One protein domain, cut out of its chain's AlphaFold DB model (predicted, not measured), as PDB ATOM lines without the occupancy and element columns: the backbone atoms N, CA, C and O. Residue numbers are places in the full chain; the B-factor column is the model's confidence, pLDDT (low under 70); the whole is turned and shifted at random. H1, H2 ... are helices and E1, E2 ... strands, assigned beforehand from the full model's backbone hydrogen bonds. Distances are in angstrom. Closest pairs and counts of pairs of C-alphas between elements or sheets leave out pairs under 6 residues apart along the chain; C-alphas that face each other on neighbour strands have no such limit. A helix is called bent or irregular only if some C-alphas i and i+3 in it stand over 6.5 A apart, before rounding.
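AT A GLANCE: This is residues 239 to 299 of the 646 residues of an uncharacterized protein of Pseudobutyrivibrio sp. OR37 (UniProt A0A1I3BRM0). A narrow antiparallel sheet of three strands, order E2, E1, E3, forms a wall with one face bare, and H2 packs on its other face, along E2 and E1. H1 stands at the end where E1 begins, residues 239 to 244 sticking out; small H3 sits near the other end, and residues 292 to 299 run on from E3 as a tail. The 61 printed residues hold three named helices and three strands, in the order H1, E1, E2, H2, H3, E3, a mixed class. The whole is loose and elongated, radius of gyration of the C-alphas 13.8 A, spanning 44 by 25 by 17 A.

HOW THE PARTS SIT: Start at inner strand E1, residues 254 to 260. E2, residues 263 to 266, makes a hairpin with it; N 258 and O 265 are 2.9 A apart, within hydrogen-bond range. On its other side E3, residues 286 to 291, is antiparallel at 154 degrees, with N 257 and O 288 at 2.8 A. H2, residues 267 to 276, runs along E2 at 2 degrees on the local plane, at a height of 8.8 A over the sheet; the closest C-alphas of H2 and E1 are Glu 267 and Arg 256, 5.6 A. H1, residues 241 to 250, only just stands up from the sheet, rising 42 degrees; its closest C-alpha to E1 is Leu 248, 5.2 A from that of Ala 254. H1 and H2 on one face make two layers, helices over a sheet. E2, H2, H3 at residues 279 to 282, and E3 form a split strand-helix-strand unit, two same-way strands with E1 between, its crossover right-handed. H3 is not on the sheet. Every O i to N i+4 pair is within hydrogen-bond range in H1, 3 of 6 in H2; H3 is too short for one.

IN THESE COORDINATES: Find C-alpha 241 at (-35.098, 1.601, 24.691), where H1 begins its 13.7 A. E1 is 19.6 A long, E3 16.9 A, H2 14.8 A, and E3 ends at C-alpha 291, (-22.961, 0.643, 20.432). H2 is irregular, but only just: C-alphas 272 and 275 are 7.0 A apart.

THE WHOLE: The farthest C-alphas, Thr 278 and Lys 299, are 45.6 A apart. The printed part has no cut, and the links between named elements are tight. Look for pLDDT under 70 at residues 239 to 242, 244 and 293 to 299 of this model.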
ATOM      1  N   ALA A 239     -40.236   3.340  26.144       39.38
ATOM      2  CA  ALA A 239     -40.424   2.348  27.200       39.38
ATOM      3  C   ALA A 239     -39.925   0.962  26.761       39.38
ATOM      4  O   ALA A 239     -40.663   0.148  26.214       39.38
ATOM      5  N   GLY A 240     -38.631   0.733  26.972       43.19
ATOM      6  CA  GLY A 240     -37.888  -0.415  26.464       43.19
ATOM      7  C   GLY A 240     -36.522  -0.032  25.893       43.19
ATOM      8  O   GLY A 240     -35.572  -0.764  26.128       43.19
ATOM      9  N   LEU A 241     -36.375   1.135  25.251       46.34
ATOM     10  CA  LEU A 241     -35.098   1.601  24.691       46.34
ATOM     11  C   LEU A 241     -34.066   1.858  25.791       46.34
ATOM     12  O   LEU A 241     -32.932   1.411  25.685       46.34
ATOM     13  N   ASP A 242     -34.464   2.527  26.875       66.69
ATOM     14  CA  ASP A 242     -33.584   2.754  28.028       66.69
ATOM     15  C   ASP A 242     -33.171   1.414  28.673       66.69
ATOM     16  O   ASP A 242     -32.011   1.215  29.018       66.69
ATOM     17  N   GLU A 243     -34.095   0.450  28.765       74.06
ATOM     18  CA  GLU A 243     -33.827  -0.877  29.336       74.06
ATOM     19  C   GLU A 243     -32.980  -1.763  28.399       74.06
ATOM     20  O   GLU A 243     -32.176  -2.568  28.863       74.06
ATOM     21  N   GLU A 244     -33.136  -1.631  27.081       69.69
ATOM     22  CA  GLU A 244     -32.335  -2.312  26.060       69.69
ATOM     23  C   GLU A 244     -30.932  -1.712  25.959       69.69
ATOM     24  O   GLU A 244     -29.951  -2.453  25.926       69.69
ATOM     25  N   MET A 245     -30.806  -0.386  26.021       75.69
ATOM     26  CA  MET A 245     -29.513   0.288  26.086       75.69
ATOM     27  C   MET A 245     -28.778  -0.022  27.392       75.69
ATOM     28  O   MET A 245     -27.580  -0.287  27.341       75.69
ATOM     29  N   GLU A 246     -29.462  -0.102  28.537       80.75
ATOM     30  CA  GLU A 246     -28.861  -0.603  29.783       80.75
ATOM     31  C   GLU A 246     -28.473  -2.090  29.683       80.75
ATOM     32  O   GLU A 246     -27.395  -2.464  30.138       80.75
ATOM     33  N   LYS A 247     -29.255  -2.950  29.009       80.19
ATOM     34  CA  LYS A 247     -28.845  -4.344  28.717       80.19
ATOM     35  C   LYS A 247     -27.623  -4.410  27.792       80.19
ATOM     36  O   LYS A 247     -26.773  -5.287  27.970       80.19
ATOM     37  N   LEU A 248     -27.497  -3.504  26.821       73.38
ATOM     38  CA  LEU A 248     -26.323  -3.404  25.949       73.38
ATOM     39  C   LEU A 248     -25.098  -2.892  26.721       73.38
ATOM     40  O   LEU A 248     -24.032  -3.491  26.604       73.38
ATOM     41  N   ILE A 249     -25.242  -1.875  27.575       80.25
ATOM     42  CA  ILE A 249     -24.168  -1.382  28.456       80.25
ATOM     43  C   ILE A 249     -23.729  -2.487  29.431       80.25
ATOM     44  O   ILE A 249     -22.548  -2.831  29.489       80.25
ATOM     45  N   ALA A 250     -24.671  -3.133  30.124       83.56
ATOM     46  CA  ALA A 250     -24.400  -4.210  31.079       83.56
ATOM     47  C   ALA A 250     -23.804  -5.482  30.442       83.56
ATOM     48  O   ALA A 250     -23.148  -6.263  31.130       83.56
ATOM     49  N   SER A 251     -23.996  -5.694  29.134       84.56
ATOM     50  CA  SER A 251     -23.348  -6.774  28.370       84.56
ATOM     51  C   SER A 251     -22.051  -6.348  27.665       84.56
ATOM     52  O   SER A 251     -21.479  -7.142  26.917       84.56
ATOM     53  N   GLY A 252     -21.567  -5.121  27.895       84.12
ATOM     54  CA  GLY A 252     -20.361  -4.570  27.263       84.12
ATOM     55  C   GLY A 252     -20.521  -4.227  25.776       84.12
ATOM     56  O   GLY A 252     -19.543  -3.878  25.119       84.12
ATOM     57  N   LYS A 253     -21.748  -4.313  25.248       83.12
ATOM     58  CA  LYS A 253     -22.120  -4.033  23.854       83.12
ATOM     59  C   LYS A 253     -22.509  -2.578  23.592       83.12
ATOM     60  O   LYS A 253     -22.898  -2.240  22.477       83.12
ATOM     61  N   ALA A 254     -22.428  -1.703  24.586       86.94
ATOM     62  CA  ALA A 254     -22.526  -0.260  24.409       86.94
ATOM     63  C   ALA A 254     -21.744   0.472  25.505       86.94
ATOM     64  O   ALA A 254     -21.506  -0.076  26.579       86.94
ATOM     65  N   VAL A 255     -21.354   1.719  25.240       86.25
ATOM     66  CA  VAL A 255     -20.719   2.606  26.220       86.25
ATOM     67  C   VAL A 255     -21.381   3.977  26.187       86.25
ATOM     68  O   VAL A 255     -21.499   4.606  25.131       86.25
ATOM     69  N   ARG A 256     -21.790   4.448  27.366       90.12
ATOM     70  CA  ARG A 256     -22.400   5.760  27.576       90.12
ATOM     71  C   ARG A 256     -21.326   6.861  27.543       90.12
ATOM     72  O   ARG A 256     -20.260   6.737  28.159       90.12
ATOM     73  N   ARG A 257     -21.593   7.935  26.797       91.06
ATOM     74  CA  ARG A 257     -20.757   9.139  26.667       91.06
ATOM     75  C   ARG A 257     -21.545  10.383  27.050       91.06
ATOM     76  O   ARG A 257     -22.663  10.587  26.587       91.06
ATOM     77  N   TYR A 258     -20.903  11.239  27.828       92.00
ATOM     78  CA  TYR A 258     -21.449  12.482  28.354       92.00
ATOM     79  C   TYR A 258     -20.705  13.653  27.719       92.00
ATOM     80  O   TYR A 258     -19.471  13.666  27.727       92.00
ATOM     81  N   TYR A 259     -21.426  14.619  27.162       87.50
ATOM     82  CA  TYR A 259     -20.843  15.840  26.614       87.50
ATOM     83  C   TYR A 259     -20.930  16.957  27.654       87.50
ATOM     84  O   TYR A 259     -22.008  17.263  28.159       87.50
ATOM     85  N   VAL A 260     -19.784  17.540  28.005       91.69
ATOM     86  CA  VAL A 260     -19.658  18.551  29.061       91.69
ATOM     87  C   VAL A 260     -18.646  19.601  28.617       91.69
ATOM     88  O   VAL A 260     -17.524  19.252  28.258       91.69
ATOM     89  N   ASN A 261     -19.015  20.885  28.660       91.25
ATOM     90  CA  ASN A 261     -18.114  22.018  28.392       91.25
ATOM     91  C   ASN A 261     -17.266  21.874  27.099       91.25
ATOM     92  O   ASN A 261     -16.089  22.229  27.082       91.25
ATOM     93  N   GLY A 262     -17.845  21.324  26.023       87.06
ATOM     94  CA  GLY A 262     -17.152  21.125  24.742       87.06
ATOM     95  C   GLY A 262     -16.331  19.834  24.613       87.06
ATOM     96  O   GLY A 262     -15.630  19.662  23.618       87.06
ATOM     97  N   GLN A 263     -16.382  18.917  25.587       88.25
ATOM     98  CA  GLN A 263     -15.649  17.645  25.550       88.25
ATOM     99  C   GLN A 263     -16.534  16.436  25.872       88.25
ATOM    100  O   GLN A 263     -17.481  16.517  26.650       88.25
ATOM    101  N   TYR A 264     -16.200  15.286  25.279       89.81
ATOM    102  CA  TYR A 264     -16.897  14.017  25.497       89.81
ATOM    103  C   TYR A 264     -16.148  13.111  26.476       89.81
ATOM    104  O   TYR A 264     -15.021  12.689  26.207       89.81
ATOM    105  N   TYR A 265     -16.828  12.701  27.540       90.50
ATOM    106  CA  TYR A 265     -16.321  11.806  28.574       90.50
ATOM    107  C   TYR A 265     -17.018  10.444  28.486       90.50
ATOM    108  O   TYR A 265     -18.238  10.376  28.363       90.50
ATOM    109  N   LEU A 266     -16.256   9.349  28.563       91.06
ATOM    110  CA  LEU A 266     -16.816   8.017  28.841       91.06
ATOM    111  C   LEU A 266     -17.370   7.998  30.274       91.06
ATOM    112  O   LEU A 266     -16.876   8.745  31.115       91.06
ATOM    113  N   GLU A 267     -18.334   7.132  30.576       91.31
ATOM    114  CA  GLU A 267     -19.009   7.069  31.884       91.31
ATOM    115  C   GLU A 267     -18.063   7.075  33.107       91.31
ATOM    116  O   GLU A 267     -18.236   7.887  34.014       91.31
ATOM    117  N   ASP A 268     -16.997   6.268  33.099       90.06
ATOM    118  CA  ASP A 268     -15.980   6.258  34.166       90.06
ATOM    119  C   ASP A 268     -15.219   7.585  34.311       90.06
ATOM    120  O   ASP A 268     -14.747   7.924  35.396       90.06
ATOM    121  N   ALA A 269     -15.042   8.325  33.215       91.38
ATOM    122  CA  ALA A 269     -14.425   9.646  33.233       91.38
ATOM    123  C   ALA A 269     -15.429  10.719  33.677       91.38
ATOM    124  O   ALA A 269     -15.053  11.594  34.453       91.38
ATOM    125  N   PHE A 270     -16.695  10.607  33.259       94.12
ATOM    126  CA  PHE A 270     -17.774  11.492  33.691       94.12
ATOM    127  C   PHE A 270     -17.977  11.421  35.209       94.12
ATOM    128  O   PHE A 270     -17.854  12.441  35.877       94.12
ATOM    129  N   LYS A 271     -18.119  10.217  35.782       95.25
ATOM    130  CA  LYS A 271     -18.260   9.998  37.238       95.25
ATOM    131  C   LYS A 271     -17.091  10.544  38.076       95.25
ATOM    132  O   LYS A 271     -17.236  10.739  39.280       95.25
ATOM    133  N   ARG A 272     -15.923  10.798  37.466       96.44
ATOM    134  CA  ARG A 272     -14.775  11.458  38.120       96.44
ATOM    135  C   ARG A 272     -14.830  12.987  38.069       96.44
ATOM    136  O   ARG A 272     -14.254  13.613  38.952       96.44
ATOM    137  N   ILE A 273     -15.493  13.582  37.073       95.69
ATOM    138  CA  ILE A 273     -15.641  15.045  36.946       95.69
ATOM    139  C   ILE A 273     -16.988  15.564  37.458       95.69
ATOM    140  O   ILE A 273     -17.058  16.708  37.889       95.69
ATOM    141  N   GLU A 274     -18.037  14.744  37.470       96.56
ATOM    142  CA  GLU A 274     -19.399  15.096  37.895       96.56
ATOM    143  C   GLU A 274     -19.471  15.776  39.284       96.56
ATOM    144  O   GLU A 274     -20.170  16.788  39.395       96.56
ATOM    145  N   PRO A 275     -18.704  15.358  40.318       97.69
ATOM    146  CA  PRO A 275     -18.661  16.063  41.606       97.69
ATOM    147  C   PRO A 275     -18.012  17.458  41.557       97.69
ATOM    148  O   PRO A 275     -18.102  18.201  42.529       97.69
ATOM    149  N   THR A 276     -17.330  17.803  40.459       97.00
ATOM    150  CA  THR A 276     -16.678  19.109  40.236       97.00
ATOM    151  C   THR A 276     -17.491  20.049  39.342       97.00
ATOM    152  O   THR A 276     -17.141  21.222  39.224       97.00
ATOM    153  N   LEU A 277     -18.575  19.559  38.728       95.06
ATOM    154  CA  LEU A 277     -19.488  20.366  37.918       95.06
ATOM    155  C   LEU A 277     -20.458  21.148  38.811       95.06
ATOM    156  O   LEU A 277     -20.972  20.616  39.797       95.06
ATOM    157  N   THR A 278     -20.764  22.390  38.436       96.38
ATOM    158  CA  THR A 278     -21.847  23.155  39.075       96.38
ATOM    159  C   THR A 278     -23.217  22.572  38.711       96.38
ATOM    160  O   THR A 278     -23.364  21.913  37.684       96.38
ATOM    161  N   GLU A 279     -24.255  22.850  39.504       94.31
ATOM    162  CA  GLU A 279     -25.624  22.399  39.187       94.31
ATOM    163  C   GLU A 279     -26.126  22.930  37.831       94.31
ATOM    164  O   GLU A 279     -26.868  22.250  37.125       94.31
ATOM    165  N   GLU A 280     -25.672  24.115  37.414       88.56
ATOM    166  CA  GLU A 280     -25.971  24.664  36.087       88.56
ATOM    167  C   GLU A 280     -25.237  23.909  34.964       88.56
ATOM    168  O   GLU A 280     -25.815  23.658  33.909       88.56
ATOM    169  N   GLN A 281     -23.987  23.489  35.194       89.50
ATOM    170  CA  GLN A 281     -23.254  22.639  34.253       89.50
ATOM    171  C   GLN A 281     -23.877  21.244  34.153       89.50
ATOM    172  O   GLN A 281     -24.006  20.735  33.045       89.50
ATOM    173  N   LYS A 282     -24.323  20.653  35.272       90.94
ATOM    174  CA  LYS A 282     -25.023  19.355  35.295       90.94
ATOM    175  C   LYS A 282     -26.297  19.378  34.447       90.94
ATOM    176  O   LYS A 282     -26.504  18.465  33.654       90.94
ATOM    177  N   LYS A 283     -27.090  20.455  34.525       89.00
ATOM    178  CA  LYS A 283     -28.267  20.672  33.655       89.00
ATOM    179  C   LYS A 283     -27.937  20.758  32.156       89.00
ATOM    180  O   LYS A 283     -28.832  20.571  31.342       89.00
ATOM    181  N   LYS A 284     -26.683  21.046  31.790       86.38
ATOM    182  CA  LYS A 284     -26.209  21.193  30.402       86.38
ATOM    183  C   LYS A 284     -25.436  19.966  29.891       86.38
ATOM    184  O   LYS A 284     -24.856  20.022  28.810       86.38
ATOM    185  N   VAL A 285     -25.413  18.861  30.646       89.81
ATOM    186  CA  VAL A 285     -24.790  17.601  30.212       89.81
ATOM    187  C   VAL A 285     -25.740  16.837  29.294       89.81
ATOM    188  O   VAL A 285     -26.738  16.287  29.756       89.81
ATOM    189  N   SER A 286     -25.408  16.729  28.006       85.06
ATOM    190  CA  SER A 286     -26.111  15.803  27.111       85.06
ATOM    191  C   SER A 286     -25.482  14.408  27.166       85.06
ATOM    192  O   SER A 286     -24.272  14.245  27.356       85.06
ATOM    193  N   THR A 287     -26.318  13.377  27.035       83.88
ATOM    194  CA  THR A 287     -25.902  11.969  27.101       83.88
ATOM    195  C   THR A 287     -26.129  11.294  25.754       83.88
ATOM    196  O   THR A 287     -27.142  11.505  25.101       83.88
ATOM    197  N   SER A 288     -25.179  10.458  25.352       80.50
ATOM    198  CA  SER A 288     -25.184   9.676  24.116       80.50
ATOM    199  C   SER A 288     -24.680   8.261  24.406       80.50
ATOM    200  O   SER A 288     -23.997   8.039  25.407       80.50
ATOM    201  N   CYS A 289     -24.977   7.300  23.538       78.81
ATOM    202  CA  CYS A 289     -24.472   5.933  23.660       78.81
ATOM    203  C   CYS A 289     -23.820   5.498  22.350       78.81
ATOM    204  O   CYS A 289     -24.399   5.677  21.282       78.81
ATOM    205  N   ILE A 290     -22.629   4.904  22.432       81.88
ATOM    206  CA  ILE A 290     -21.979   4.241  21.297       81.88
ATOM    207  C   ILE A 290     -22.189   2.741  21.456       81.88
ATOM    208  O   ILE A 290     -21.794   2.174  22.473       81.88
ATOM    209  N   ILE A 291     -22.788   2.098  20.456       81.75
ATOM    210  CA  ILE A 291     -22.961   0.643  20.432       81.75
ATOM    211  C   ILE A 291     -21.645  -0.005  19.967       81.75
ATOM    212  O   ILE A 291     -21.081   0.373  18.943       81.75
ATOM    213  N   LEU A 292     -21.159  -0.982  20.733       73.88
ATOM    214  CA  LEU A 292     -19.975  -1.795  20.461       73.88
ATOM    215  C   LEU A 292     -20.426  -3.210  20.066       73.88
ATOM    216  O   LEU A 292     -20.656  -4.060  20.925       73.88
ATOM    217  N   MET A 293     -20.590  -3.468  18.769       57.72
ATOM    218  CA  MET A 293     -21.002  -4.786  18.263       57.72
ATOM    219  C   MET A 293     -19.840  -5.543  17.620       57.72
ATOM    220  O   MET A 293     -18.977  -4.959  16.971       57.72
ATOM    221  N   ASP A 294     -19.865  -6.861  17.798       44.28
ATOM    222  CA  ASP A 294     -18.995  -7.821  17.121       44.28
ATOM    223  C   ASP A 294     -19.525  -8.100  15.700       44.28
ATOM    224  O   ASP A 294     -20.737  -8.277  15.501       44.28
ATOM    225  N   GLU A 295     -18.595  -8.157  14.740       41.16
ATOM    226  CA  GLU A 295     -18.768  -8.496  13.322       41.16
ATOM    227  C   GLU A 295     -19.720  -9.683  13.099       41.16
ATOM    228  O   GLU A 295     -20.570  -9.639  12.206       41.16
ATOM    229  N   ASP A 296     -19.657 -10.709  13.958       44.31
ATOM    230  CA  ASP A 296     -20.492 -11.912  13.881       44.31
ATOM    231  C   ASP A 296     -22.007 -11.641  13.895       44.31
ATOM    232  O   ASP A 296     -22.779 -12.452  13.380       44.31
ATOM    233  N   THR A 297     -22.443 -10.491  14.419       46.72
ATOM    234  CA  THR A 297     -23.866 -10.098  14.463       46.72
ATOM    235  C   THR A 297     -24.335  -9.419  13.165       46.72
ATOM    236  O   THR A 297     -25.517  -9.475  12.832       46.72
ATOM    237  N   LEU A 298     -23.418  -8.802  12.409       42.25
ATOM    238  CA  LEU A 298     -23.690  -8.047  11.172       42.25
ATOM    239  C   LEU A 298     -23.602  -8.902   9.893       42.25
ATOM    240  O   LEU A 298     -24.009  -8.453   8.825       42.25
ATOM    241  N   LYS A 299     -23.091 -10.134  10.011       36.97
ATOM    242  CA  LYS A 299     -22.561 -11.036   8.966       36.97
ATOM    243  C   LYS A 299     -23.371 -11.341   7.693       36.97
ATOM    244  O   LYS A 299     -22.917 -12.184   6.920       36.97
TER     245      LYS A 299